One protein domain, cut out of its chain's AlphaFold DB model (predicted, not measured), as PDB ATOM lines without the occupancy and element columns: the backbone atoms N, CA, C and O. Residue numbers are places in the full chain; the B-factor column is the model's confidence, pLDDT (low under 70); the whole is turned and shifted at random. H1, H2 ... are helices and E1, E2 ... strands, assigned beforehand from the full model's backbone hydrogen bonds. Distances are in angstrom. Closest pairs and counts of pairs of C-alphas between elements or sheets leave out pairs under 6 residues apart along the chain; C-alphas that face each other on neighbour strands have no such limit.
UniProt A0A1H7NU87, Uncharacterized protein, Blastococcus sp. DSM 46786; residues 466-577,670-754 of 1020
ATOM      1  N   VAL A 466      99.327 156.566 150.397       62.69
ATOM      2  CA  VAL A 466      98.279 157.339 151.073       62.69
ATOM      3  C   VAL A 466      97.916 158.634 150.312       62.69
ATOM      4  O   VAL A 466      98.793 159.446 150.020       62.69
ATOM      5  N   ARG A 467      96.619 158.876 150.068       73.62
ATOM      6  CA  ARG A 467      96.024 160.085 149.446       73.62
ATOM      7  C   ARG A 467      94.813 160.586 150.245       73.62
ATOM      8  O   ARG A 467      94.361 159.903 151.157       73.62
ATOM      9  N   ARG A 468      94.236 161.738 149.883       82.25
ATOM     10  CA  ARG A 468      92.888 162.120 150.350       82.25
ATOM     11  C   ARG A 468      91.872 161.124 149.806       82.25
ATOM     12  O   ARG A 468      91.893 160.835 148.603       82.25
ATOM     13  N   VAL A 469      91.028 160.583 150.683       85.88
ATOM     14  CA  VAL A 469      90.033 159.585 150.266       85.88
ATOM     15  C   VAL A 469      88.956 160.238 149.403       85.88
ATOM     16  O   VAL A 469      88.626 159.695 148.358       85.88
ATOM     17  N   LEU A 470      88.512 161.445 149.768       87.56
ATOM     18  CA  LEU A 470      87.572 162.255 148.990       87.56
ATOM     19  C   LEU A 470      88.310 163.448 148.357       87.56
ATOM     20  O   LEU A 470      88.875 164.279 149.068       87.56
ATOM     21  N   GLN A 471      88.359 163.522 147.024       79.19
ATOM     22  CA  GLN A 471      88.982 164.659 146.318       79.19
ATOM     23  C   GLN A 471      88.458 164.918 144.895       79.19
ATOM     24  O   GLN A 471      88.648 166.029 144.403       79.19
ATOM     25  N   ASN A 472      87.822 163.949 144.222       77.69
ATOM     26  CA  ASN A 472      87.287 164.140 142.870       77.69
ATOM     27  C   ASN A 472      85.852 164.700 142.887       77.69
ATOM     28  O   ASN A 472      84.886 164.000 142.591       77.69
ATOM     29  N   PHE A 473      85.716 165.968 143.266       82.50
ATOM     30  CA  PHE A 473      84.429 166.661 143.276       82.50
ATOM     31  C   PHE A 473      84.155 167.287 141.903       82.50
ATOM     32  O   PHE A 473      84.904 168.155 141.452       82.50
ATOM     33  N   ASN A 474      83.080 166.856 141.242       79.31
ATOM     34  CA  ASN A 474      82.650 167.450 139.975       79.31
ATOM     35  C   ASN A 474      82.122 168.879 140.189       79.31
ATOM     36  O   ASN A 474      81.686 169.233 141.283       79.31
ATOM     37  N   LEU A 475      82.150 169.693 139.133       82.62
ATOM     38  CA  LEU A 475      81.473 170.993 139.123       82.62
ATOM     39  C   LEU A 475      79.956 170.786 139.034       82.62
ATOM     40  O   LEU A 475      79.505 169.881 138.332       82.62
ATOM     41  N   TRP A 476      79.180 171.647 139.688       86.69
ATOM     42  CA  TRP A 476      77.717 171.652 139.581       86.69
ATOM     43  C   TRP A 476      77.186 173.075 139.434       86.69
ATOM     44  O   TRP A 476      77.875 174.046 139.748       86.69
ATOM     45  N   THR A 477      75.962 173.211 138.933       86.44
ATOM     46  CA  THR A 477      75.330 174.511 138.688       86.44
ATOM     47  C   THR A 477      74.007 174.631 139.433       86.44
ATOM     48  O   THR A 477      73.268 173.660 139.603       86.44
ATOM     49  N   VAL A 478      73.702 175.845 139.882       84.12
ATOM     50  CA  VAL A 478      72.453 176.221 140.542       84.12
ATOM     51  C   VAL A 478      71.799 177.313 139.702       84.12
ATOM     52  O   VAL A 478      72.413 178.342 139.419       84.12
ATOM     53  N   LYS A 479      70.563 177.071 139.251       85.19
ATOM     54  CA  LYS A 479      69.808 178.020 138.416       85.19
ATOM     55  C   LYS A 479      69.429 179.282 139.216       85.19
ATOM     56  O   LYS A 479      69.208 179.153 140.422       85.19
ATOM     57  N   PRO A 480      69.278 180.451 138.562       86.75
ATOM     58  CA  PRO A 480      68.781 181.663 139.213       86.75
ATOM     59  C   PRO A 480      67.476 181.431 139.980       86.75
ATOM     60  O   PRO A 480      66.638 180.627 139.560       86.75
ATOM     61  N   GLY A 481      67.315 182.104 141.122       76.56
ATOM     62  CA  GLY A 481      66.119 182.004 141.968       76.56
ATOM     63  C   GLY A 481      65.941 180.670 142.711       76.56
ATOM     64  O   GLY A 481      64.929 180.476 143.384       76.56
ATOM     65  N   LYS A 482      66.890 179.727 142.611       81.19
ATOM     66  CA  LYS A 482      66.899 178.498 143.424       81.19
ATOM     67  C   LYS A 482      67.723 178.689 144.704       81.19
ATOM     68  O   LYS A 482      68.689 179.451 144.691       81.19
ATOM     69  N   PRO A 483      67.397 177.976 145.802       71.25
ATOM     70  CA  PRO A 483      68.203 178.006 147.021       71.25
ATOM     71  C   PRO A 483      69.673 177.680 146.727       71.25
ATOM     72  O   PRO A 483      69.976 176.620 146.179       71.25
ATOM     73  N   GLY A 484      70.578 178.596 147.081       72.75
ATOM     74  CA  GLY A 484      72.003 178.501 146.760       72.75
ATOM     75  C   GLY A 484      72.427 179.200 145.460       72.75
ATOM     76  O   GLY A 484      73.596 179.114 145.104       72.75
ATOM     77  N   ALA A 485      71.549 179.896 144.740       81.00
ATOM     78  CA  ALA A 485      71.980 180.833 143.701       81.00
ATOM     79  C   ALA A 485      72.637 182.067 144.349       81.00
ATOM     80  O   ALA A 485      72.111 182.605 145.318       81.00
ATOM     81  N   GLN A 486      73.795 182.490 143.834       82.62
ATOM     82  CA  GLN A 486      74.498 183.718 144.250       82.62
ATOM     83  C   GLN A 486      74.285 184.866 143.256       82.62
ATOM     84  O   GLN A 486      74.637 186.008 143.541       82.62
ATOM     85  N   TYR A 487      73.735 184.554 142.082       81.44
ATOM     86  CA  TYR A 487      73.442 185.503 141.018       81.44
ATOM     87  C   TYR A 487      71.991 185.319 140.569       81.44
ATOM     88  O   TYR A 487      71.541 184.192 140.342       81.44
ATOM     89  N   ASP A 488      71.278 186.434 140.445       81.19
ATOM     90  CA  ASP A 488      69.858 186.457 140.080       81.19
ATOM     91  C   ASP A 488      69.639 186.431 138.560       81.19
ATOM     92  O   ASP A 488      68.552 186.109 138.088       81.19
ATOM     93  N   ASP A 489      70.677 186.751 137.786       81.19
ATOM     94  CA  ASP A 489      70.624 186.927 136.336       81.19
ATOM     95  C   ASP A 489      71.196 185.743 135.542       81.19
ATOM     96  O   ASP A 489      70.859 185.561 134.372       81.19
ATOM     97  N   GLU A 490      72.027 184.894 136.155       83.38
ATOM     98  CA  GLU A 490      72.617 183.731 135.485       83.38
ATOM     99  C   GLU A 490      72.912 182.561 136.441       83.38
ATOM    100  O   GLU A 490      73.021 182.758 137.655       83.38
ATOM    101  N   PRO A 491      73.048 181.318 135.933       85.50
ATOM    102  CA  PRO A 491      73.379 180.180 136.777       85.50
ATOM    103  C   PRO A 491      74.670 180.399 137.571       85.50
ATOM    104  O   PRO A 491      75.707 180.803 137.041       85.50
ATOM    105  N   THR A 492      74.603 180.073 138.857       85.62
ATOM    106  CA  THR A 492      75.764 180.039 139.741       85.62
ATOM    107  C   THR A 492      76.440 178.692 139.616       85.62
ATOM    108  O   THR A 492      75.824 177.642 139.790       85.62
ATOM    109  N   GLU A 493      77.725 178.710 139.337       86.19
ATOM    110  CA  GLU A 493      78.530 177.516 139.242       86.19
ATOM    111  C   GLU A 493      79.368 177.312 140.483       86.19
ATOM    112  O   GLU A 493      80.025 178.242 140.940       86.19
ATOM    113  N   TYR A 494      79.420 176.074 140.952       86.19
ATOM    114  CA  TYR A 494      80.129 175.679 142.147       86.19
ATOM    115  C   TYR A 494      81.183 174.610 141.885       86.19
ATOM    116  O   TYR A 494      81.123 173.841 140.923       86.19
ATOM    117  N   GLY A 495      82.135 174.530 142.807       84.69
ATOM    118  CA  GLY A 495      83.057 173.410 142.907       84.69
ATOM    119  C   GLY A 495      83.985 173.546 144.099       84.69
ATOM    120  O   GLY A 495      83.848 174.456 144.916       84.69
ATOM    121  N   ILE A 496      84.916 172.603 144.223       81.00
ATOM    122  CA  ILE A 496      85.715 172.450 145.438       81.00
ATOM    123  C   ILE A 496      87.202 172.634 145.161       81.00
ATOM    124  O   ILE A 496      87.757 172.049 144.234       81.00
ATOM    125  N   GLU A 497      87.862 173.402 146.027       76.50
ATOM    126  CA  GLU A 497      89.316 173.506 146.087       76.50
ATOM    127  C   GLU A 497      89.857 172.859 147.368       76.50
ATOM    128  O   GLU A 497      89.464 173.173 148.494       76.50
ATOM    129  N   ALA A 498      90.818 171.958 147.194       67.75
ATOM    130  CA  ALA A 498      91.585 171.363 148.275       67.75
ATOM    131  C   ALA A 498      92.523 172.399 148.927       67.75
ATOM    132  O   ALA A 498      93.363 172.985 148.248       67.75
ATOM    133  N   ARG A 499      92.466 172.565 150.258       65.06
ATOM    134  CA  ARG A 499      93.470 173.329 151.022       65.06
ATOM    135  C   ARG A 499      94.226 172.449 152.004       65.06
ATOM    136  O   ARG A 499      93.660 171.554 152.627       65.06
ATOM    137  N   GLN A 500      95.516 172.718 152.160       50.44
ATOM    138  CA  GLN A 500      96.317 172.174 153.250       50.44
ATOM    139  C   GLN A 500      96.713 173.334 154.161       50.44
ATOM    140  O   GLN A 500      97.360 174.282 153.719       50.44
ATOM    141  N   ASN A 501      96.296 173.281 155.425       50.03
ATOM    142  CA  ASN A 501      96.706 174.273 156.412       50.03
ATOM    143  C   ASN A 501      98.063 173.889 157.016       50.03
ATOM    144  O   ASN A 501      98.389 172.710 157.155       50.03
ATOM    145  N   ASN A 502      98.822 174.887 157.481       37.81
ATOM    146  CA  ASN A 502     100.079 174.678 158.220       37.81
ATOM    147  C   ASN A 502      99.890 173.904 159.546       37.81
ATOM    148  O   ASN A 502     100.874 173.552 160.187       37.81
ATOM    149  N   SER A 503      98.643 173.654 159.966       46.16
ATOM    150  CA  SER A 503      98.272 172.819 161.114       46.16
ATOM    151  C   SER A 503      98.252 171.315 160.813       46.16
ATOM    152  O   SER A 503      97.997 170.529 161.717       46.16
ATOM    153  N   GLY A 504      98.470 170.901 159.559       49.16
ATOM    154  CA  GLY A 504      98.444 169.492 159.151       49.16
ATOM    155  C   GLY A 504      97.050 168.916 158.874       49.16
ATOM    156  O   GLY A 504      96.970 167.816 158.332       49.16
ATOM    157  N   LYS A 505      95.968 169.653 159.169       59.56
ATOM    158  CA  LYS A 505      94.590 169.270 158.812       59.56
ATOM    159  C   LYS A 505      94.289 169.582 157.342       59.56
ATOM    160  O   LYS A 505      94.603 170.680 156.860       59.56
ATOM    161  N   ASP A 506      93.690 168.620 156.641       72.81
ATOM    162  CA  ASP A 506      93.216 168.790 155.269       72.81
ATOM    163  C   ASP A 506      91.792 169.360 155.286       72.81
ATOM    164  O   ASP A 506      90.859 168.726 155.769       72.81
ATOM    165  N   ASN A 507      91.627 170.552 154.717       80.00
ATOM    166  CA  ASN A 507      90.323 171.188 154.548       80.00
ATOM    167  C   ASN A 507      89.974 171.257 153.057       80.00
ATOM    168  O   ASN A 507      90.829 171.088 152.172       80.00
ATOM    169  N   PHE A 508      88.719 171.577 152.772       81.88
ATOM    170  CA  PHE A 508      88.267 171.913 151.432       81.88
ATOM    171  C   PHE A 508      87.437 173.195 151.450       81.88
ATOM    172  O   PHE A 508      86.827 173.557 152.456       81.88
ATOM    173  N   VAL A 509      87.462 173.914 150.337       82.06
ATOM    174  CA  VAL A 509      86.783 175.195 150.168       82.06
ATOM    175  C   VAL A 509      85.757 175.040 149.062       82.06
ATOM    176  O   VAL A 509      86.102 174.584 147.975       82.06
ATOM    177  N   VAL A 510      84.513 175.423 149.338       85.31
ATOM    178  CA  VAL A 510      83.454 175.494 148.330       85.31
ATOM    179  C   VAL A 510      83.539 176.865 147.676       85.31
ATOM    180  O   VAL A 510      83.399 177.890 148.349       85.31
ATOM    181  N   LEU A 511      83.812 176.877 146.379       85.25
ATOM    182  CA  LEU A 511      83.943 178.071 145.557       85.25
ATOM    183  C   LEU A 511      82.729 178.216 144.648       85.25
ATOM    184  O   LEU A 511      82.157 177.207 144.234       85.25
ATOM    185  N   PHE A 512      82.387 179.457 144.306       84.56
ATOM    186  CA  PHE A 512      81.364 179.755 143.313       84.56
ATOM    187  C   PHE A 512      81.784 180.864 142.346       84.56
ATOM    188  O   PHE A 512      82.566 181.748 142.693       84.56
ATOM    189  N   ARG A 513      81.247 180.822 141.127       82.88
ATOM    190  CA  ARG A 513      81.407 181.865 140.105       82.88
ATOM    191  C   ARG A 513      80.195 181.933 139.184       82.88
ATOM    192  O   ARG A 513      79.349 181.039 139.185       82.88
ATOM    193  N   ARG A 514      80.150 182.970 138.356       83.75
ATOM    194  CA  ARG A 514      79.213 183.086 137.234       83.75
ATOM    195  C   ARG A 514      79.486 182.005 136.183       83.75
ATOM    196  O   ARG A 514      80.647 181.760 135.840       83.75
ATOM    197  N   TYR A 515      78.442 181.356 135.664       81.56
ATOM    198  CA  TYR A 515      78.596 180.294 134.658       81.56
ATOM    199  C   TYR A 515      79.336 180.789 133.403       81.56
ATOM    200  O   TYR A 515      80.244 180.114 132.911       81.56
ATOM    201  N   SER A 516      79.022 182.009 132.951       77.44
ATOM    202  CA  SER A 516      79.646 182.669 131.793       77.44
ATOM    203  C   SER A 516      81.170 182.846 131.900       77.44
ATOM    204  O   SER A 516      81.877 182.797 130.892       77.44
ATOM    205  N   VAL A 517      81.713 182.981 133.115       74.81
ATOM    206  CA  VAL A 517      83.157 183.170 133.372       74.81
ATOM    207  C   VAL A 517      83.944 181.860 133.217       74.81
ATOM    208  O   VAL A 517      85.158 181.863 132.993       74.81
ATOM    209  N   GLY A 518      83.264 180.715 133.312       68.19
ATOM    210  CA  GLY A 518      83.889 179.396 133.274       68.19
ATOM    211  C   GLY A 518      84.310 178.901 131.890       68.19
ATOM    212  O   GLY A 518      85.013 177.893 131.816       68.19
ATOM    213  N   GLY A 519      83.927 179.575 130.803       68.94
ATOM    214  CA  GLY A 519      84.210 179.135 129.433       68.94
ATOM    215  C   GLY A 519      85.678 179.287 129.005       68.94
ATOM    216  O   GLY A 519      86.349 180.288 129.295       68.94
ATOM    217  N   LYS A 520      86.209 178.295 128.283       62.00
ATOM    218  CA  LYS A 520      87.425 178.436 127.466       62.00
ATOM    219  C   LYS A 520      87.061 178.610 125.986       62.00
ATOM    220  O   LYS A 520      86.008 178.139 125.567       62.00
ATOM    221  N   PRO A 521      87.956 179.201 125.170       50.53
ATOM    222  CA  PRO A 521      87.739 179.353 123.728       50.53
ATOM    223  C   PRO A 521      87.512 178.037 122.965       50.53
ATOM    224  O   PRO A 521      86.967 178.059 121.872       50.53
ATOM    225  N   ASN A 522      87.935 176.897 123.520       53.72
ATOM    226  CA  ASN A 522      87.806 175.571 122.914       53.72
ATOM    227  C   ASN A 522      86.574 174.777 123.402       53.72
ATOM    228  O   ASN A 522      86.517 173.575 123.168       53.72
ATOM    229  N   GLY A 523      85.638 175.402 124.128       54.50
ATOM    230  CA  GLY A 523      84.442 174.740 124.678       54.50
ATOM    231  C   GLY A 523      84.661 173.998 126.004       54.50
ATOM    232  O   GLY A 523      83.702 173.649 126.689       54.50
ATOM    233  N   ASP A 524      85.912 173.810 126.435       63.88
ATOM    234  CA  ASP A 524      86.209 173.244 127.749       63.88
ATOM    235  C   ASP A 524      85.902 174.229 128.882       63.88
ATOM    236  O   ASP A 524      85.987 175.453 128.759       63.88
ATOM    237  N   ARG A 525      85.658 173.678 130.067       67.00
ATOM    238  CA  ARG A 525      85.381 174.455 131.276       67.00
ATOM    239  C   ARG A 525      86.697 174.745 132.014       67.00
ATOM    240  O   ARG A 525      87.556 173.872 132.167       67.00
ATOM    241  N   ARG A 526      86.924 175.985 132.458       66.25
ATOM    242  CA  ARG A 526      88.084 176.362 133.293       66.25
ATOM    243  C   ARG A 526      87.946 175.740 134.682       66.25
ATOM    244  O   ARG A 526      86.847 175.672 135.218       66.25
ATOM    245  N   GLY A 527      89.053 175.350 135.311       63.88
ATOM    246  CA  GLY A 527      89.035 175.033 136.745       63.88
ATOM    247  C   GLY A 527      88.664 176.270 137.575       63.88
ATOM    248  O   GLY A 527      88.905 177.397 137.142       63.88
ATOM    249  N   LEU A 528      88.092 176.077 138.764       64.75
ATOM    250  CA  LEU A 528      87.746 177.177 139.683       64.75
ATOM    251  C   LEU A 528      88.969 177.838 140.341       64.75
ATOM    252  O   LEU A 528      88.842 178.880 140.971       64.75
ATOM    253  N   SER A 529      90.166 177.270 140.164       56.19
ATOM    254  CA  SER A 529      91.430 177.843 140.643       56.19
ATOM    255  C   SER A 529      91.892 179.073 139.847       56.19
ATOM    256  O   SER A 529      92.793 179.784 140.294       56.19
ATOM    257  N   TRP A 530      91.303 179.320 138.671       47.09
ATOM    258  CA  TRP A 530      91.552 180.499 137.843       47.09
ATOM    259  C   TRP A 530      90.299 181.381 137.866       47.09
ATOM    260  O   TRP A 530      89.338 181.132 137.139       47.09
ATOM    261  N   LEU A 531      90.308 182.379 138.746       53.00
ATOM    262  CA  LEU A 531      89.324 183.458 138.791       53.00
ATOM    263  C   LEU A 531      90.008 184.653 138.121       53.00
ATOM    264  O   LEU A 531      91.102 185.038 138.536       53.00
ATOM    265  N   GLY A 532      89.453 185.132 137.008       47.94
ATOM    266  CA  GLY A 532      90.059 186.196 136.205       47.94
ATOM    267  C   GLY A 532      90.186 187.533 136.961       47.94
ATOM    268  O   GLY A 532      89.733 187.653 138.097       47.94
ATOM    269  N   PRO A 533      90.738 188.582 136.324       40.28
ATOM    270  CA  PRO A 533      91.046 189.865 136.974       40.28
ATOM    271  C   PRO A 533      89.840 190.618 137.575       40.28
ATOM    272  O   PRO A 533      90.029 191.577 138.320       40.28
ATOM    273  N   LYS A 534      88.603 190.192 137.282       44.03
ATOM    274  CA  LYS A 534      87.362 190.795 137.796       44.03
ATOM    275  C   LYS A 534      86.822 190.151 139.084       44.03
ATOM    276  O   LYS A 534      85.848 190.658 139.622       44.03
ATOM    277  N   GLU A 535      87.432 189.075 139.585       48.53
ATOM    278  CA  GLU A 535      86.897 188.276 140.699       48.53
ATOM    279  C   GLU A 535      87.958 188.073 141.803       48.53
ATOM    280  O   GLU A 535      88.956 187.368 141.625       48.53
ATOM    281  N   ARG A 536      87.792 188.722 142.969       45.22
ATOM    282  CA  ARG A 536      88.757 188.648 144.088       45.22
ATOM    283  C   ARG A 536      88.518 187.402 144.948       45.22
ATOM    284  O   ARG A 536      87.453 187.230 145.526       45.22
ATOM    285  N   LYS A 537      89.556 186.580 145.170       50.72
ATOM    286  CA  LYS A 537      89.500 185.310 145.945       50.72
ATOM    287  C   LYS A 537      88.681 185.295 147.263       50.72
ATOM    288  O   LYS A 537      88.125 184.240 147.555       50.72
ATOM    289  N   PRO A 538      88.604 186.350 148.102       50.44
ATOM    290  CA  PRO A 538      87.796 186.308 149.329       50.44
ATOM    291  C   PRO A 538      86.274 186.322 149.107       50.44
ATOM    292  O   PRO A 538      85.556 185.864 150.000       50.44
ATOM    293  N   GLU A 539      85.812 186.838 147.961       61.25
ATOM    294  CA  GLU A 539      84.401 187.109 147.624       61.25
ATOM    295  C   GLU A 539      83.697 185.910 146.952       61.25
ATOM    296  O   GLU A 539      82.476 185.860 146.922       61.25
ATOM    297  N   HIS A 540      84.454 184.899 146.504       73.31
ATOM    298  CA  HIS A 540      83.965 183.730 145.743       73.31
ATOM    299  C   HIS A 540      83.965 182.413 146.536       73.31
ATOM    300  O   HIS A 540      83.920 181.323 145.970       73.31
ATOM    301  N   ILE A 541      84.080 182.491 147.862       76.38
ATOM    302  CA  ILE A 541      84.089 181.325 148.752       76.38
ATOM    303  C   ILE A 541      82.726 181.231 149.434       76.38
ATOM    304  O   ILE A 541      82.422 182.067 150.283       76.38
ATOM    305  N   ALA A 542      81.957 180.187 149.127       78.56
ATOM    306  CA  ALA A 542      80.675 179.914 149.775       78.56
ATOM    307  C   ALA A 542      80.850 179.309 151.178       78.56
ATOM    308  O   ALA A 542      80.163 179.707 152.112       78.56
ATOM    309  N   ALA A 543      81.783 178.365 151.348       80.94
ATOM    310  CA  ALA A 543      82.006 177.685 152.627       80.94
ATOM    311  C   ALA A 543      83.401 177.061 152.731       80.94
ATOM    312  O   ALA A 543      84.156 176.976 151.759       80.94
ATOM    313  N   THR A 544      83.763 176.606 153.928       82.75
ATOM    314  CA  THR A 544      84.953 175.776 154.153       82.75
ATOM    315  C   THR A 544      84.574 174.607 155.046       82.75
ATOM    316  O   THR A 544      84.061 174.824 156.136       82.75
ATOM    317  N   GLY A 545      84.842 173.384 154.600       82.75
ATOM    318  CA  GLY A 545      84.589 172.162 155.361       82.75
ATOM    319  C   GLY A 545      85.885 171.467 155.770       82.75
ATOM    320  O   GLY A 545      86.941 171.661 155.152       82.75
ATOM    321  N   SER A 546      85.800 170.656 156.823       85.81
ATOM    322  CA  SER A 546      86.878 169.756 157.235       85.81
ATOM    323  C   SER A 546      86.764 168.429 156.484       85.81
ATOM    324  O   SER A 546      85.664 167.895 156.324       85.81
ATOM    325  N   LEU A 547      87.878 167.908 155.960       86.12
ATOM    326  CA  LEU A 547      87.833 166.690 155.148       86.12
ATOM    327  C   LEU A 547      87.603 165.434 155.996       86.12
ATOM    328  O   LEU A 547      86.959 164.500 155.527       86.12
ATOM    329  N   ASP A 548      88.113 165.404 157.224       84.62
ATOM    330  CA  ASP A 548      87.831 164.359 158.212       84.62
ATOM    331  C   ASP A 548      86.346 164.325 158.594       84.62
ATOM    332  O   ASP A 548      85.748 163.255 158.517       84.62
ATOM    333  N   ASP A 549      85.736 165.478 158.887       86.19
ATOM    334  CA  ASP A 549      84.300 165.580 159.183       86.19
ATOM    335  C   ASP A 549      83.452 165.089 158.002       86.19
ATOM    336  O   ASP A 549      82.538 164.286 158.186       86.19
ATOM    337  N   LEU A 550      83.787 165.501 156.769       91.06
ATOM    338  CA  LEU A 550      83.108 165.012 155.563       91.06
ATOM    339  C   LEU A 550      83.273 163.497 155.403       91.06
ATOM    340  O   LEU A 550      82.310 162.796 155.115       91.06
ATOM    341  N   THR A 551      84.486 162.985 155.607       90.81
ATOM    342  CA  THR A 551      84.788 161.551 155.498       90.81
ATOM    343  C   THR A 551      83.987 160.741 156.520       90.81
ATOM    344  O   THR A 551      83.425 159.704 156.173       90.81
ATOM    345  N   GLY A 552      83.904 161.220 157.764       87.31
ATOM    346  CA  GLY A 552      83.125 160.583 158.825       87.31
ATOM    347  C   GLY A 552      81.625 160.634 158.555       87.31
ATOM    348  O   GLY A 552      80.946 159.621 158.698       87.31
ATOM    349  N   SER A 553      81.125 161.780 158.091       92.31
ATOM    350  CA  SER A 553      79.716 161.977 157.746       92.31
ATOM    351  C   SER A 553      79.280 161.083 156.575       92.31
ATOM    352  O   SER A 553      78.247 160.423 156.659       92.31
ATOM    353  N   VAL A 554      80.099 160.964 155.523       92.25
ATOM    354  CA  VAL A 554      79.840 160.060 154.385       92.25
ATOM    355  C   VAL A 554      79.883 158.596 154.817       92.25
ATOM    356  O   VAL A 554      79.060 157.806 154.364       92.25
ATOM    357  N   ALA A 555      80.811 158.227 155.707       89.69
ATOM    358  CA  ALA A 555      80.871 156.873 156.246       89.69
ATOM    359  C   ALA A 555      79.603 156.517 157.031       89.69
ATOM    360  O   ALA A 555      79.091 155.419 156.855       89.69
ATOM    361  N   ALA A 556      79.105 157.432 157.870       86.62
ATOM    362  CA  ALA A 556      77.873 157.237 158.630       86.62
ATOM    363  C   ALA A 556      76.654 157.113 157.703       86.62
ATOM    364  O   ALA A 556      75.950 156.116 157.766       86.62
ATOM    365  N   ALA A 557      76.479 158.052 156.767       88.56
ATOM    366  CA  ALA A 557      75.357 158.025 155.829       88.56
ATOM    367  C   ALA A 557      75.350 156.768 154.940       88.56
ATOM    368  O   ALA A 557      74.289 156.220 154.646       88.56
ATOM    369  N   LEU A 558      76.527 156.298 154.507       89.69
ATOM    370  CA  LEU A 558      76.640 155.054 153.748       89.69
ATOM    371  C   LEU A 558      76.335 153.826 154.620       89.69
ATOM    372  O   LEU A 558      75.661 152.921 154.144       89.69
ATOM    373  N   ASP A 559      76.804 153.785 155.869       86.81
ATOM    374  CA  ASP A 559      76.533 152.679 156.803       86.81
ATOM    375  C   ASP A 559      75.037 152.565 157.125       86.81
ATOM    376  O   ASP A 559      74.475 151.471 157.071       86.81
ATOM    377  N   ASP A 560      74.370 153.698 157.355       83.31
ATOM    378  CA  ASP A 560      72.923 153.760 157.577       83.31
ATOM    379  C   ASP A 560      72.156 153.263 156.343       83.31
ATOM    380  O   ASP A 560      71.256 152.429 156.459       83.31
ATOM    381  N   ALA A 561      72.554 153.708 155.143       83.62
ATOM    382  CA  ALA A 561      71.944 153.266 153.890       83.62
ATOM    383  C   ALA A 561      72.140 151.758 153.649       83.62
ATOM    384  O   ALA A 561      71.202 151.070 153.255       83.62
ATOM    385  N   LEU A 562      73.334 151.220 153.914       82.94
ATOM    386  CA  LEU A 562      73.616 149.785 153.791       82.94
ATOM    387  C   LEU A 562      72.858 148.956 154.834       82.94
ATOM    388  O   LEU A 562      72.376 147.871 154.516       82.94
ATOM    389  N   THR A 563      72.720 149.464 156.058       79.50
ATOM    390  CA  THR A 563      71.964 148.802 157.127       79.50
ATOM    391  C   THR A 563      70.475 148.762 156.797       79.50
ATOM    392  O   THR A 563      69.841 147.725 156.977       79.50
ATOM    393  N   ALA A 564      69.922 149.845 156.241       76.00
ATOM    394  CA  ALA A 564      68.546 149.869 155.752       76.00
ATOM    395  C   ALA A 564      68.315 148.850 154.622       76.00
ATOM    396  O   ALA A 564      67.289 148.172 154.609       76.00
ATOM    397  N   LEU A 565      69.288 148.684 153.717       72.69
ATOM    398  CA  LEU A 565      69.246 147.654 152.672       72.69
ATOM    399  C   LEU A 565      69.311 146.230 153.240       72.69
ATOM    400  O   LEU A 565      68.620 145.347 152.745       72.69
ATOM    401  N   ALA A 566      70.129 146.002 154.271       66.56
ATOM    402  CA  ALA A 566      70.305 144.690 154.894       66.56
ATOM    403  C   ALA A 566      69.159 144.298 155.846       66.56
ATOM    404  O   ALA A 566      68.917 143.111 156.054       66.56
ATOM    405  N   GLY A 567      68.471 145.278 156.440       56.44
ATOM    406  CA  GLY A 567      67.365 145.078 157.382       56.44
ATOM    407  C   GLY A 567      65.984 144.912 156.736       56.44
ATOM    408  O   GLY A 567      65.012 144.669 157.449       56.44
ATOM    409  N   SER A 568      65.879 145.044 155.412       55.28
ATOM    410  CA  SER A 568      64.626 144.858 154.679       55.28
ATOM    411  C   SER A 568      64.317 143.368 154.488       55.28
ATOM    412  O   SER A 568      65.080 142.651 153.847       55.28
ATOM    413  N   THR A 569      63.180 142.894 155.008       46.78
ATOM    414  CA  THR A 569      62.645 141.542 154.732       46.78
ATOM    415  C   THR A 569      62.037 141.407 153.331       46.78
ATOM    416  O   THR A 569      61.713 140.298 152.912       46.78
ATOM    417  N   GLU A 570      61.891 142.515 152.603       44.06
ATOM    418  CA  GLU A 570      61.455 142.560 151.206       44.06
ATOM    419  C   GLU A 570      62.661 142.869 150.303       44.06
ATOM    420  O   GLU A 570      63.454 143.769 150.599       44.06
ATOM    421  N   LEU A 571      62.819 142.130 149.198       48.69
ATOM    422  CA  LEU A 571      63.784 142.479 148.154       48.69
ATOM    423  C   LEU A 571      63.395 143.851 147.599       48.69
ATOM    424  O   LEU A 571      62.367 143.996 146.940       48.69
ATOM    425  N   ALA A 572      64.194 144.873 147.892       40.75
ATOM    426  CA  ALA A 572      63.908 146.215 147.418       40.75
ATOM    427  C   ALA A 572      64.005 146.260 145.880       40.75
ATOM    428  O   ALA A 572      65.016 145.884 145.281       40.75
ATOM    429  N   THR A 573      62.926 146.697 145.234       46.91
ATOM    430  CA  THR A 573      62.871 146.927 143.790       46.91
ATOM    431  C   THR A 573      63.662 148.189 143.463       46.91
ATOM    432  O   THR A 573      63.334 149.282 143.922       46.91
ATOM    433  N   PHE A 574      64.728 148.048 142.676       48.38
ATOM    434  CA  PHE A 574      65.589 149.167 142.298       48.38
ATOM    435  C   PHE A 574      65.524 149.458 140.802       48.38
ATOM    436  O   PHE A 574      65.457 148.550 139.971       48.38
ATOM    437  N   ASP A 575      65.630 150.743 140.460       48.78
ATOM    438  CA  ASP A 575      65.838 151.231 139.095       48.78
ATOM    439  C   ASP A 575      67.276 150.923 138.639       48.78
ATOM    440  O   ASP A 575      68.141 151.795 138.537       48.78
ATOM    441  N   GLY A 576      67.571 149.642 138.419       45.31
ATOM    442  CA  GLY A 576      68.835 149.195 137.849       45.31
ATOM    443  C   GLY A 576      68.883 149.492 136.351       45.31
ATOM    444  O   GLY A 576      68.121 148.926 135.568       45.31
ATOM    445  N   THR A 577      69.804 150.348 135.911       47.69
ATOM    446  CA  THR A 577      70.101 150.494 134.479       47.69
ATOM    447  C   THR A 577      70.909 149.287 134.000       47.69
ATOM    448  O   THR A 577      72.084 149.151 134.345       47.69
ATOM    449  N   ARG A 670      63.537 145.456 137.688       53.31
ATOM    450  CA  ARG A 670      63.893 144.049 137.864       53.31
ATOM    451  C   ARG A 670      64.397 143.888 139.293       53.31
ATOM    452  O   ARG A 670      65.145 144.735 139.773       53.31
ATOM    453  N   GLU A 671      63.972 142.828 139.965       55.59
ATOM    454  CA  GLU A 671      64.585 142.423 141.230       55.59
ATOM    455  C   GLU A 671      66.051 142.057 140.949       55.59
ATOM    456  O   GLU A 671      66.326 141.293 140.022       55.59
ATOM    457  N   ALA A 672      66.991 142.664 141.678       59.25
ATOM    458  CA  ALA A 672      68.426 142.472 141.481       59.25
ATOM    459  C   ALA A 672      69.156 142.508 142.828       59.25
ATOM    460  O   ALA A 672      68.899 143.376 143.663       59.25
ATOM    461  N   GLU A 673      70.093 141.582 143.032       65.12
ATOM    462  CA  GLU A 673      70.881 141.516 144.264       65.12
ATOM    463  C   GLU A 673      72.041 142.526 144.245       65.12
ATOM    464  O   GLU A 673      72.836 142.583 143.300       65.12
ATOM    465  N   VAL A 674      72.168 143.310 145.317       68.12
ATOM    466  CA  VAL A 674      73.224 144.320 145.498       68.12
ATOM    467  C   VAL A 674      74.412 143.704 146.229       68.12
ATOM    468  O   VAL A 674      74.252 143.103 147.292       68.12
ATOM    469  N   ASP A 675      75.627 143.908 145.718       72.94
ATOM    470  CA  ASP A 675      76.838 143.542 146.449       72.94
ATOM    471  C   ASP A 675      77.232 144.651 147.442       72.94
ATOM    472  O   ASP A 675      77.899 145.637 147.108       72.94
ATOM    473  N   VAL A 676      76.821 144.477 148.701       77.44
ATOM    474  CA  VAL A 676      77.118 145.404 149.805       77.44
ATOM    475  C   VAL A 676      78.571 145.337 150.293       77.44
ATOM    476  O   VAL A 676      78.983 146.200 151.070       77.44
ATOM    477  N   SER A 677      79.380 144.369 149.842       77.38
ATOM    478  CA  SER A 677      80.762 144.193 150.318       77.38
ATOM    479  C   SER A 677      81.648 145.400 149.994       77.38
ATOM    480  O   SER A 677      82.437 145.846 150.833       77.38
ATOM    481  N   VAL A 678      81.458 145.997 148.814       82.06
ATOM    482  CA  VAL A 678      82.151 147.219 148.381       82.06
ATOM    483  C   VAL A 678      81.770 148.398 149.276       82.06
ATOM    484  O   VAL A 678      82.641 149.160 149.701       82.06
ATOM    485  N   GLY A 679      80.481 148.519 149.603       83.88
ATOM    486  CA  GLY A 679      79.967 149.534 150.519       83.88
ATOM    487  C   GLY A 679      80.539 149.378 151.930       83.88
ATOM    488  O   GLY A 679      81.091 150.332 152.474       83.88
ATOM    489  N   ALA A 680      80.505 148.166 152.489       79.81
ATOM    490  CA  ALA A 680      81.042 147.868 153.819       79.81
ATOM    491  C   ALA A 680      82.557 148.135 153.908       79.81
ATOM    492  O   ALA A 680      83.046 148.712 154.885       79.81
ATOM    493  N   TRP A 681      83.312 147.782 152.862       84.62
ATOM    494  CA  TRP A 681      84.743 148.079 152.781       84.62
ATOM    495  C   TRP A 681      85.018 149.588 152.728       84.62
ATOM    496  O   TRP A 681      85.930 150.075 153.404       84.62
ATOM    497  N   LEU A 682      84.209 150.346 151.977       89.19
ATOM    498  CA  LEU A 682      84.280 151.808 151.939       89.19
ATOM    499  C   LEU A 682      83.967 152.428 153.304       89.19
ATOM    500  O   LEU A 682      84.726 153.291 153.737       89.19
ATOM    501  N   VAL A 683      82.933 151.967 154.018       88.75
ATOM    502  CA  VAL A 683      82.610 152.438 155.379       88.75
ATOM    503  C   VAL A 683      83.801 152.240 156.319       88.75
ATOM    504  O   VAL A 683      84.246 153.192 156.967       88.75
ATOM    505  N   ALA A 684      84.377 151.035 156.361       81.12
ATOM    506  CA  ALA A 684      85.534 150.739 157.208       81.12
ATOM    507  C   ALA A 684      86.762 151.595 156.837       81.12
ATOM    508  O   ALA A 684      87.451 152.131 157.711       81.12
ATOM    509  N   GLY A 685      87.022 151.763 155.538       83.12
ATOM    510  CA  GLY A 685      88.117 152.581 155.027       83.12
ATOM    511  C   GLY A 685      87.957 154.071 155.340       83.12
ATOM    512  O   GLY A 685      88.913 154.708 155.789       83.12
ATOM    513  N   LEU A 686      86.757 154.624 155.143       90.25
ATOM    514  CA  LEU A 686      86.432 156.020 155.441       90.25
ATOM    515  C   LEU A 686      86.525 156.290 156.949       90.25
ATOM    516  O   LEU A 686      87.211 157.231 157.342       90.25
ATOM    517  N   ARG A 687      85.964 155.419 157.804       88.06
ATOM    518  CA  ARG A 687      86.106 155.512 159.273       88.06
ATOM    519  C   ARG A 687      87.569 155.557 159.702       88.06
ATOM    520  O   ARG A 687      87.945 156.377 160.535       88.06
ATOM    521  N   ARG A 688      88.423 154.722 159.102       81.00
ATOM    522  CA  ARG A 688      89.867 154.740 159.377       81.00
ATOM    523  C   ARG A 688      90.531 156.037 158.908       81.00
ATOM    524  O   ARG A 688      91.419 156.538 159.592       81.00
ATOM    525  N   ALA A 689      90.098 156.582 157.773       83.62
ATOM    526  CA  ALA A 689      90.646 157.808 157.205       83.62
ATOM    527  C   ALA A 689      90.319 159.073 158.020       83.62
ATOM    528  O   ALA A 689      91.073 160.045 157.943       83.62
ATOM    529  N   VAL A 690      89.256 159.063 158.837       83.19
ATOM    530  CA  VAL A 690      88.939 160.152 159.785       83.19
ATOM    531  C   VAL A 690      90.108 160.400 160.744       83.19
ATOM    532  O   VAL A 690      90.559 161.535 160.885       83.19
ATOM    533  N   TYR A 691      90.686 159.339 161.321       77.75
ATOM    534  CA  TYR A 691      91.808 159.432 162.272       77.75
ATOM    535  C   TYR A 691      93.100 159.989 161.662       77.75
ATOM    536  O   TYR A 691      94.005 160.418 162.374       77.75
ATOM    537  N   THR A 692      93.192 159.993 160.336       75.62
ATOM    538  CA  THR A 692      94.331 160.491 159.558       75.62
ATOM    539  C   THR A 692      93.986 161.766 158.786       75.62
ATOM    540  O   THR A 692      94.646 162.089 157.795       75.62
ATOM    541  N   GLY A 693      92.967 162.512 159.231       75.56
ATOM    542  CA  GLY A 693      92.612 163.819 158.673       75.56
ATOM    543  C   GLY A 693      91.975 163.745 157.281       75.56
ATOM    544  O   GLY A 693      92.230 164.614 156.451       75.56
ATOM    545  N   GLY A 694      91.227 162.678 156.980       78.38
ATOM    546  CA  GLY A 694      90.619 162.427 155.665       78.38
ATOM    547  C   GLY A 694      91.555 161.751 154.652       78.38
ATOM    548  O   GLY A 694      91.267 161.707 153.451       78.38
ATOM    549  N   ARG A 695      92.700 161.222 155.108       82.38
ATOM    550  CA  ARG A 695      93.683 160.518 154.268       82.38
ATOM    551  C   ARG A 695      93.590 159.007 154.435       82.38
ATOM    552  O   ARG A 695      93.474 158.520 155.548       82.38
ATOM    553  N   GLY A 696      93.723 158.254 153.354       79.56
ATOM    554  CA  GLY A 696      93.673 156.792 153.351       79.56
ATOM    555  C   GLY A 696      94.458 156.219 152.180       79.56
ATOM    556  O   GLY A 696      95.135 156.962 151.471       79.56
ATOM    557  N   SER A 697      94.407 154.903 151.970       80.00
ATOM    558  CA  SER A 697      95.220 154.284 150.919       80.00
ATOM    559  C   SER A 697      94.863 154.803 149.519       80.00
ATOM    560  O   SER A 697      93.726 155.203 149.254       80.00
ATOM    561  N   ALA A 698      95.823 154.787 148.590       73.06
ATOM    562  CA  ALA A 698      95.567 155.165 147.195       73.06
ATOM    563  C   ALA A 698      94.434 154.349 146.554       73.06
ATOM    564  O   ALA A 698      93.625 154.901 145.806       73.06
ATOM    565  N   VAL A 699      94.359 153.058 146.887       77.81
ATOM    566  CA  VAL A 699      93.306 152.139 146.441       77.81
ATOM    567  C   VAL A 699      91.946 152.573 146.985       77.81
ATOM    568  O   VAL A 699      91.008 152.718 146.206       77.81
ATOM    569  N   LEU A 700      91.862 152.871 148.286       84.44
ATOM    570  CA  LEU A 700      90.638 153.354 148.924       84.44
ATOM    571  C   LEU A 700      90.144 154.657 148.286       84.44
ATOM    572  O   LEU A 700      88.976 154.757 147.928       84.44
ATOM    573  N   GLY A 701      91.035 155.628 148.074       83.94
ATOM    574  CA  GLY A 701      90.663 156.886 147.421       83.94
ATOM    575  C   GLY A 701      90.224 156.712 145.963       83.94
ATOM    576  O   GLY A 701      89.295 157.374 145.524       83.94
ATOM    577  N   LYS A 702      90.854 155.805 145.199       83.44
ATOM    578  CA  LYS A 702      90.426 155.496 143.819       83.44
ATOM    579  C   LYS A 702      89.059 154.814 143.778       83.44
ATOM    580  O   LYS A 702      88.306 155.053 142.840       83.44
ATOM    581  N   LEU A 703      88.756 153.960 144.754       86.81
ATOM    582  CA  LEU A 703      87.437 153.346 144.864       86.81
ATOM    583  C   LEU A 703      86.383 154.398 145.227       86.81
ATOM    584  O   LEU A 703      85.369 154.484 144.547       86.81
ATOM    585  N   ALA A 704      86.667 155.259 146.206       88.75
ATOM    586  CA  ALA A 704      85.777 156.353 146.591       88.75
ATOM    587  C   ALA A 704      85.464 157.302 145.416       88.75
ATOM    588  O   ALA A 704      84.303 157.637 145.212       88.75
ATOM    589  N   ASP A 705      86.460 157.668 144.593       86.19
ATOM    590  CA  ASP A 705      86.242 158.496 143.392       86.19
ATOM    591  C   ASP A 705      85.316 157.830 142.356       86.19
ATOM    592  O   ASP A 705      84.641 158.525 141.600       86.19
ATOM    593  N   LYS A 706      85.328 156.491 142.269       85.69
ATOM    594  CA  LYS A 706      84.482 155.722 141.340       85.69
ATOM    595  C   LYS A 706      83.069 155.511 141.878       85.69
ATOM    596  O   LYS A 706      82.144 155.400 141.081       85.69
ATOM    597  N   THR A 707      82.925 155.410 143.197       88.69
ATOM    598  CA  THR A 707      81.650 155.123 143.859       88.69
ATOM    599  C   THR A 707      80.845 156.390 144.120       88.69
ATOM    600  O   THR A 707      79.646 156.390 143.863       88.69
ATOM    601  N   PHE A 708      81.460 157.475 144.601       90.38
ATOM    602  CA  PHE A 708      80.734 158.695 144.965       90.38
ATOM    603  C   PHE A 708      80.742 159.726 143.838       90.38
ATOM    604  O   PHE A 708      81.779 160.294 143.490       90.38
ATOM    605  N   THR A 709      79.560 160.023 143.313       87.75
ATOM    606  CA  THR A 709      79.350 160.953 142.199       87.75
ATOM    607  C   THR A 709      78.318 162.025 142.563       87.75
ATOM    608  O   THR A 709      77.754 162.005 143.653       87.75
ATOM    609  N   HIS A 710      78.075 162.985 141.663       86.81
ATOM    610  CA  HIS A 710      77.019 164.004 141.816       86.81
ATOM    611  C   HIS A 710      77.097 164.813 143.123       86.81
ATOM    612  O   HIS A 710      76.088 165.101 143.762       86.81
ATOM    613  N   TRP A 711      78.317 165.172 143.522       88.81
ATOM    614  CA  TRP A 711      78.560 165.973 144.714       88.81
ATOM    615  C   TRP A 711      77.890 167.347 144.629       88.81
ATOM    616  O   TRP A 711      78.053 168.069 143.647       88.81
ATOM    617  N   THR A 712      77.190 167.723 145.693       89.06
ATOM    618  CA  THR A 712      76.578 169.039 145.885       89.06
ATOM    619  C   THR A 712      76.837 169.519 147.304       89.06
ATOM    620  O   THR A 712      76.859 168.725 148.244       89.06
ATOM    621  N   PHE A 713      77.058 170.822 147.461       89.06
ATOM    622  CA  PHE A 713      77.285 171.449 148.758       89.06
ATOM    623  C   PHE A 713      76.465 172.729 148.868       89.06
ATOM    624  O   PHE A 713      76.421 173.523 147.926       89.06
ATOM    625  N   ARG A 714      75.847 172.945 150.029       86.25
ATOM    626  CA  ARG A 714      75.077 174.148 150.345       86.25
ATOM    627  C   ARG A 714      75.453 174.642 151.736       86.25
ATOM    628  O   ARG A 714      75.283 173.925 152.717       86.25
ATOM    629  N   ALA A 715      75.961 175.864 151.800       81.88
ATOM    630  CA  ALA A 715      76.258 176.532 153.059       81.88
ATOM    631  C   ALA A 715      74.965 177.052 153.704       81.88
ATOM    632  O   ALA A 715      74.150 177.651 153.003       81.88
ATOM    633  N   ASP A 716      74.810 176.843 155.009       78.69
ATOM    634  CA  ASP A 716      73.741 177.405 155.837       78.69
ATOM    635  C   ASP A 716      74.332 177.856 157.186       78.69
ATOM    636  O   ASP A 716      74.466 177.075 158.122       78.69
ATOM    637  N   ASP A 717      74.805 179.107 157.241       73.69
ATOM    638  CA  ASP A 717      75.528 179.704 158.378       73.69
ATOM    639  C   ASP A 717      76.647 178.805 158.968       73.69
ATOM    640  O   ASP A 717      77.782 178.812 158.467       73.69
ATOM    641  N   GLU A 718      76.358 178.082 160.058       77.12
ATOM    642  CA  GLU A 718      77.304 177.229 160.794       77.12
ATOM    643  C   GLU A 718      77.392 175.803 160.246       77.12
ATOM    644  O   GLU A 718      78.349 175.092 160.561       77.12
ATOM    645  N   ASP A 719      76.473 175.436 159.357       81.56
ATOM    646  CA  ASP A 719      76.387 174.126 158.741       81.56
ATOM    647  C   ASP A 719      76.718 174.181 157.248       81.56
ATOM    648  O   ASP A 719      76.525 175.162 156.524       81.56
ATOM    649  N   LEU A 720      77.280 173.082 156.774       87.44
ATOM    650  CA  LEU A 720      77.554 172.810 155.381       87.44
ATOM    651  C   LEU A 720      76.846 171.508 155.031       87.44
ATOM    652  O   LEU A 720      77.321 170.415 155.348       87.44
ATOM    653  N   HIS A 721      75.701 171.636 154.374       89.44
ATOM    654  CA  HIS A 721      74.973 170.498 153.836       89.44
ATOM    655  C   HIS A 721      75.720 169.953 152.629       89.44
ATOM    656  O   HIS A 721      76.151 170.717 151.760       89.44
ATOM    657  N   TRP A 722      75.846 168.636 152.559       92.19
ATOM    658  CA  TRP A 722      76.429 167.944 151.423       92.19
ATOM    659  C   TRP A 722      75.481 166.850 150.935       92.19
ATOM    660  O   TRP A 722      74.723 166.272 151.715       92.19
ATOM    661  N   GLY A 723      75.534 166.570 149.637       91.12
ATOM    662  CA  GLY A 723      74.828 165.460 149.008       91.12
ATOM    663  C   GLY A 723      75.678 164.817 147.918       91.12
ATOM    664  O   GLY A 723      76.420 165.511 147.224       91.12
ATOM    665  N   CYS A 724      75.587 163.501 147.766       92.44
ATOM    666  CA  CYS A 724      76.219 162.744 146.686       92.44
ATOM    667  C   CYS A 724      75.408 161.487 146.351       92.44
ATOM    668  O   CYS A 724      74.491 161.114 147.074       92.44
ATOM    669  N   VAL A 725      75.769 160.794 145.275       90.94
ATOM    670  CA  VAL A 725      75.212 159.485 144.914       90.94
ATOM    671  C   VAL A 725      76.305 158.431 145.030       90.94
ATOM    672  O   VAL A 725      77.347 158.561 144.387       90.94
ATOM    673  N   ALA A 726      76.071 157.394 145.833       89.62
ATOM    674  CA  ALA A 726      76.914 156.208 145.902       89.62
ATOM    675  C   ALA A 726      76.444 155.167 144.876       89.62
ATOM    676  O   ALA A 726      75.306 154.703 144.925       89.62
ATOM    677  N   GLU A 727      77.319 154.804 143.941       88.69
ATOM    678  CA  GLU A 727      77.068 153.772 142.936       88.69
ATOM    679  C   GLU A 727      77.638 152.417 143.393       88.69
ATOM    680  O   GLU A 727      78.855 152.208 143.362       88.69
ATOM    681  N   LEU A 728      76.768 151.494 143.814       84.56
ATOM    682  CA  LEU A 728      77.143 150.144 144.256       84.56
ATOM    683  C   LEU A 728      76.923 149.111 143.141       84.56
ATOM    684  O   LEU A 728      75.934 149.215 142.419       84.56
ATOM    685  N   PRO A 729      77.806 148.116 142.972       79.19
ATOM    686  CA  PRO A 729      77.635 147.097 141.941       79.19
ATOM    687  C   PRO A 729      76.472 146.143 142.255       79.19
ATOM    688  O   PRO A 729      76.284 145.716 143.394       79.19
ATOM    689  N   LEU A 730      75.713 145.787 141.217       76.19
ATOM    690  CA  LEU A 730      74.729 144.699 141.255       76.19
ATOM    691  C   LEU A 730      75.394 143.380 140.838       76.19
ATOM    692  O   LEU A 730      76.264 143.384 139.963       76.19
ATOM    693  N   ARG A 731      74.968 142.252 141.420       70.31
ATOM    694  CA  ARG A 731      75.513 140.914 141.109       70.31
ATOM    695  C   ARG A 731      75.319 140.511 139.649       70.31
ATOM    696  O   ARG A 731      76.226 139.934 139.057       70.31
ATOM    697  N   ASP A 732      74.194 140.897 139.055       63.56
ATOM    698  CA  ASP A 732      73.839 140.555 137.670       63.56
ATOM    699  C   ASP A 732      74.429 141.526 136.627       63.56
ATOM    700  O   ASP A 732      74.142 141.429 135.433       63.56
ATOM    701  N   GLY A 733      75.266 142.472 137.067       59.16
ATOM    702  CA  GLY A 733      75.809 143.546 136.240       59.16
ATOM    703  C   GLY A 733      74.924 144.797 136.235       59.16
ATOM    704  O   GLY A 733      73.700 144.733 136.176       59.16
ATOM    705  N   GLY A 734      75.561 145.969 136.310       68.81
ATOM    706  CA  GLY A 734      74.894 147.260 136.508       68.81
ATOM    707  C   GLY A 734      75.229 147.876 137.868       68.81
ATOM    708  O   GLY A 734      76.096 147.383 138.596       68.81
ATOM    709  N   LYS A 735      74.578 148.995 138.195       77.19
ATOM    710  CA  LYS A 735      74.847 149.766 139.415       77.19
ATOM    711  C   LYS A 735      73.553 150.205 140.087       77.19
ATOM    712  O   LYS A 735      72.672 150.747 139.426       77.19
ATOM    713  N   LEU A 736      73.490 150.042 141.402       80.19
ATOM    714  CA  LEU A 736      72.514 150.692 142.261       80.19
ATOM    715  C   LEU A 736      72.989 152.110 142.589       80.19
ATOM    716  O   LEU A 736      74.132 152.295 143.004       80.19
ATOM    717  N   ARG A 737      72.108 153.102 142.451       83.69
ATOM    718  CA  ARG A 737      72.368 154.494 142.838       83.69
ATOM    719  C   ARG A 737      71.698 154.808 144.171       83.69
ATOM    720  O   ARG A 737      70.478 154.869 144.244       83.69
ATOM    721  N   LEU A 738      72.501 155.057 145.203       83.69
ATOM    722  CA  LEU A 738      72.035 155.443 146.534       83.69
ATOM    723  C   LEU A 738      72.295 156.933 146.778       83.69
ATOM    724  O   LEU A 738      73.460 157.330 146.874       83.69
ATOM    725  N   PRO A 739      71.258 157.778 146.877       87.94
ATOM    726  CA  PRO A 739      71.441 159.164 147.276       87.94
ATOM    727  C   PRO A 739      71.825 159.226 148.758       87.94
ATOM    728  O   PRO A 739      71.127 158.700 149.619       87.94
ATOM    729  N   LEU A 740      72.939 159.890 149.049       90.19
ATOM    730  CA  LEU A 740      73.436 160.153 150.394       90.19
ATOM    731  C   LEU A 740      73.432 161.660 150.625       90.19
ATOM    732  O   LEU A 740      73.852 162.426 149.756       90.19
ATOM    733  N   ALA A 741      72.997 162.091 151.801       90.00
ATOM    734  CA  ALA A 741      73.058 163.488 152.195       90.00
ATOM    735  C   ALA A 741      73.209 163.610 153.708       90.00
ATOM    736  O   ALA A 741      72.691 162.789 154.463       90.00
ATOM    737  N   SER A 742      73.912 164.645 154.149       92.25
ATOM    738  CA  SER A 742      74.026 164.995 155.564       92.25
ATOM    739  C   SER A 742      74.511 166.443 155.704       92.25
ATOM    740  O   SER A 742      74.538 167.209 154.736       92.25
ATOM    741  N   CYS A 743      74.890 166.842 156.912       88.56
ATOM    742  CA  CYS A 743      75.557 168.106 157.177       88.56
ATOM    743  C   CYS A 743      76.857 167.881 157.952       88.56
ATOM    744  O   CYS A 743      77.034 166.900 158.674       88.56
ATOM    745  N   ILE A 744      77.791 168.805 157.766       87.19
ATOM    746  CA  ILE A 744      79.005 168.937 158.571       87.19
ATOM    747  C   ILE A 744      79.156 170.394 158.987       87.19
ATOM    748  O   ILE A 744      78.544 171.276 158.391       87.19
ATOM    749  N   ARG A 745      80.019 170.677 159.959       78.94
ATOM    750  CA  ARG A 745      80.256 172.056 160.385       78.94
ATOM    751  C   ARG A 745      80.944 172.868 159.281       78.94
ATOM    752  O   ARG A 745      81.988 172.482 158.750       78.94
ATOM    753  N   ASN A 746      80.404 174.047 158.995       79.88
ATOM    754  CA  ASN A 746      81.076 175.067 158.205       79.88
ATOM    755  C   ASN A 746      82.162 175.735 159.062       79.88
ATOM    756  O   ASN A 746      81.899 176.539 159.954       79.88
ATOM    757  N   VAL A 747      83.422 175.425 158.765       70.75
ATOM    758  CA  VAL A 747      84.604 175.951 159.466       70.75
ATOM    759  C   VAL A 747      84.717 177.476 159.306       70.75
ATOM    760  O   VAL A 747      85.360 178.139 160.120       70.75
ATOM    761  N   ARG A 748      84.078 178.061 158.280       59.28
ATOM    762  CA  ARG A 748      83.994 179.512 158.081       59.28
ATOM    763  C   ARG A 748      82.595 180.029 158.426       59.28
ATOM    764  O   ARG A 748      81.813 180.342 157.536       59.28
ATOM    765  N   THR A 749      82.318 180.264 159.705       38.97
ATOM    766  CA  THR A 749      81.208 181.146 160.097       38.97
ATOM    767  C   THR A 749      81.615 182.612 159.878       38.97
ATOM    768  O   THR A 749      82.280 183.205 160.729       38.97
ATOM    769  N   ARG A 750      81.204 183.165 158.728       38.69
ATOM    770  CA  ARG A 750      81.206 184.586 158.302       38.69
ATOM    771  C   ARG A 750      82.554 185.283 157.996       38.69
ATOM    772  O   ARG A 750      83.562 185.075 158.675       38.69
ATOM    773  N   PRO A 751      82.589 186.178 156.982       39.12
ATOM    774  CA  PRO A 751      83.618 187.205 156.871       39.12
ATOM    775  C   PRO A 751      83.427 188.182 158.040       39.12
ATOM    776  O   PRO A 751      82.403 188.842 158.144       39.12
ATOM    777  N   GLY A 752      84.397 188.239 158.952       38.44
ATOM    778  CA  GLY A 752      84.386 189.231 160.028       38.44
ATOM    779  C   GLY A 752      83.655 188.840 161.315       38.44
ATOM    780  O   GLY A 752      83.099 189.725 161.958       38.44
ATOM    781  N   LYS A 753      83.717 187.578 161.783       39.72
ATOM    782  CA  LYS A 753      83.632 187.377 163.244       39.72
ATOM    783  C   LYS A 753      84.815 188.137 163.842       39.72
ATOM    784  O   LYS A 753      85.973 187.797 163.575       39.72
ATOM    785  N   GLY A 754      84.504 189.230 164.541       42.72
ATOM    786  CA  GLY A 754      85.472 190.015 165.287       42.72
ATOM    787  C   GLY A 754      86.372 189.049 166.035       42.72
ATOM    788  O   GLY A 754      85.891 188.106 166.667       42.72
TER     789      GLY A 754
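This is residues 466 to 577 and 670 to 754 of the 1020 residues of an uncharacterized protein of Blastococcus sp. DSM 46786 (UniProt A0A1H7NU87). Two strongly twisted sheets, E2 E3 E4 E5 and E7 E8 E9, are partly face to face with their strands crossed, and the long helix H2 covers E8 and E9. H3 runs beside H2, H4 stands at the level of the sheet E7 E8 E9, and the small strand pair E1 E6 is next to H3 and H4. The printed part has 197 residues, with four named helices and nine named strands in the order E1 E2 E3 E4 H1 E5 H2 H3 E6 H4 E7 E8 E9; the class is mixed and the sheets are antiparallel. The whole is compact, with a radius of gyration of the C-alphas of 18.2 A and spans of 56 by 38 by 31 A.

E1, residues 466 to 468, is the antiparallel neighbour of E6, residues 695 to 697, with N 467 and O 696 2.8 A apart. E2, residues 476 to 478, E3, 492 to 500, and E4, 506 to 514, form a meander, each strand the antiparallel neighbour of the one before; N 478 to O 492 is 2.8 A and N 509 to O 497 is 2.8 A. H1, residues 515 to 518, is on this sheet, and E5, 541 to 546, is its edge strand beside E4, with N 510 to O 543 at 2.9 A. E7, residues 708 to 716, E8, 719 to 729, and E9, 735 to 745, form a second meander; N 714 to O 721 is 2.8 A and N 724 to O 740 is 2.9 A. The two sheets make a sandwich, two sheets face to face, with strands at 84 degrees; Ala 543 and Ala 715 are the closest C-alphas of E5 and E7, 5.9 A. H2, residues 547 to 566, is over E8 and E9 at a height over the sheet of 8.8 A, in two layers, a helix on one face of a sheet. H3, residues 677 to 690, touches H2 at a shallow tilt of 27 degrees, opposite ways, closest at C-alphas 548 and 690, 4.6 A. H4, residues 698 to 707, touches H3 with residues 682 to 685 of H3 alone, closest at C-alphas 685 and 700, 6.6 A. In H2, H3 and H4 every O i to N i+4 pair is within hydrogen-bond range; H1 is too short for one.

E1 begins at C-alpha 466 (98.279, 157.339, 151.073). From first to last C-alpha H2 measures 28.1 A, H3 20.3 A, E8 31.8 A and E9 31.1 A. E9 ends at C-alpha 745 (80.256, 172.056, 160.385).

Residues 578 to 669 are not printed, and C-alphas 577 and 670 are 9.6 A apart across the cut. The links E2 to E3 and H1 to E5 are long. Mean pLDDT of the printed part is 74.4; 58 residues are under 70, among them 518 to 539 and 566 to 577.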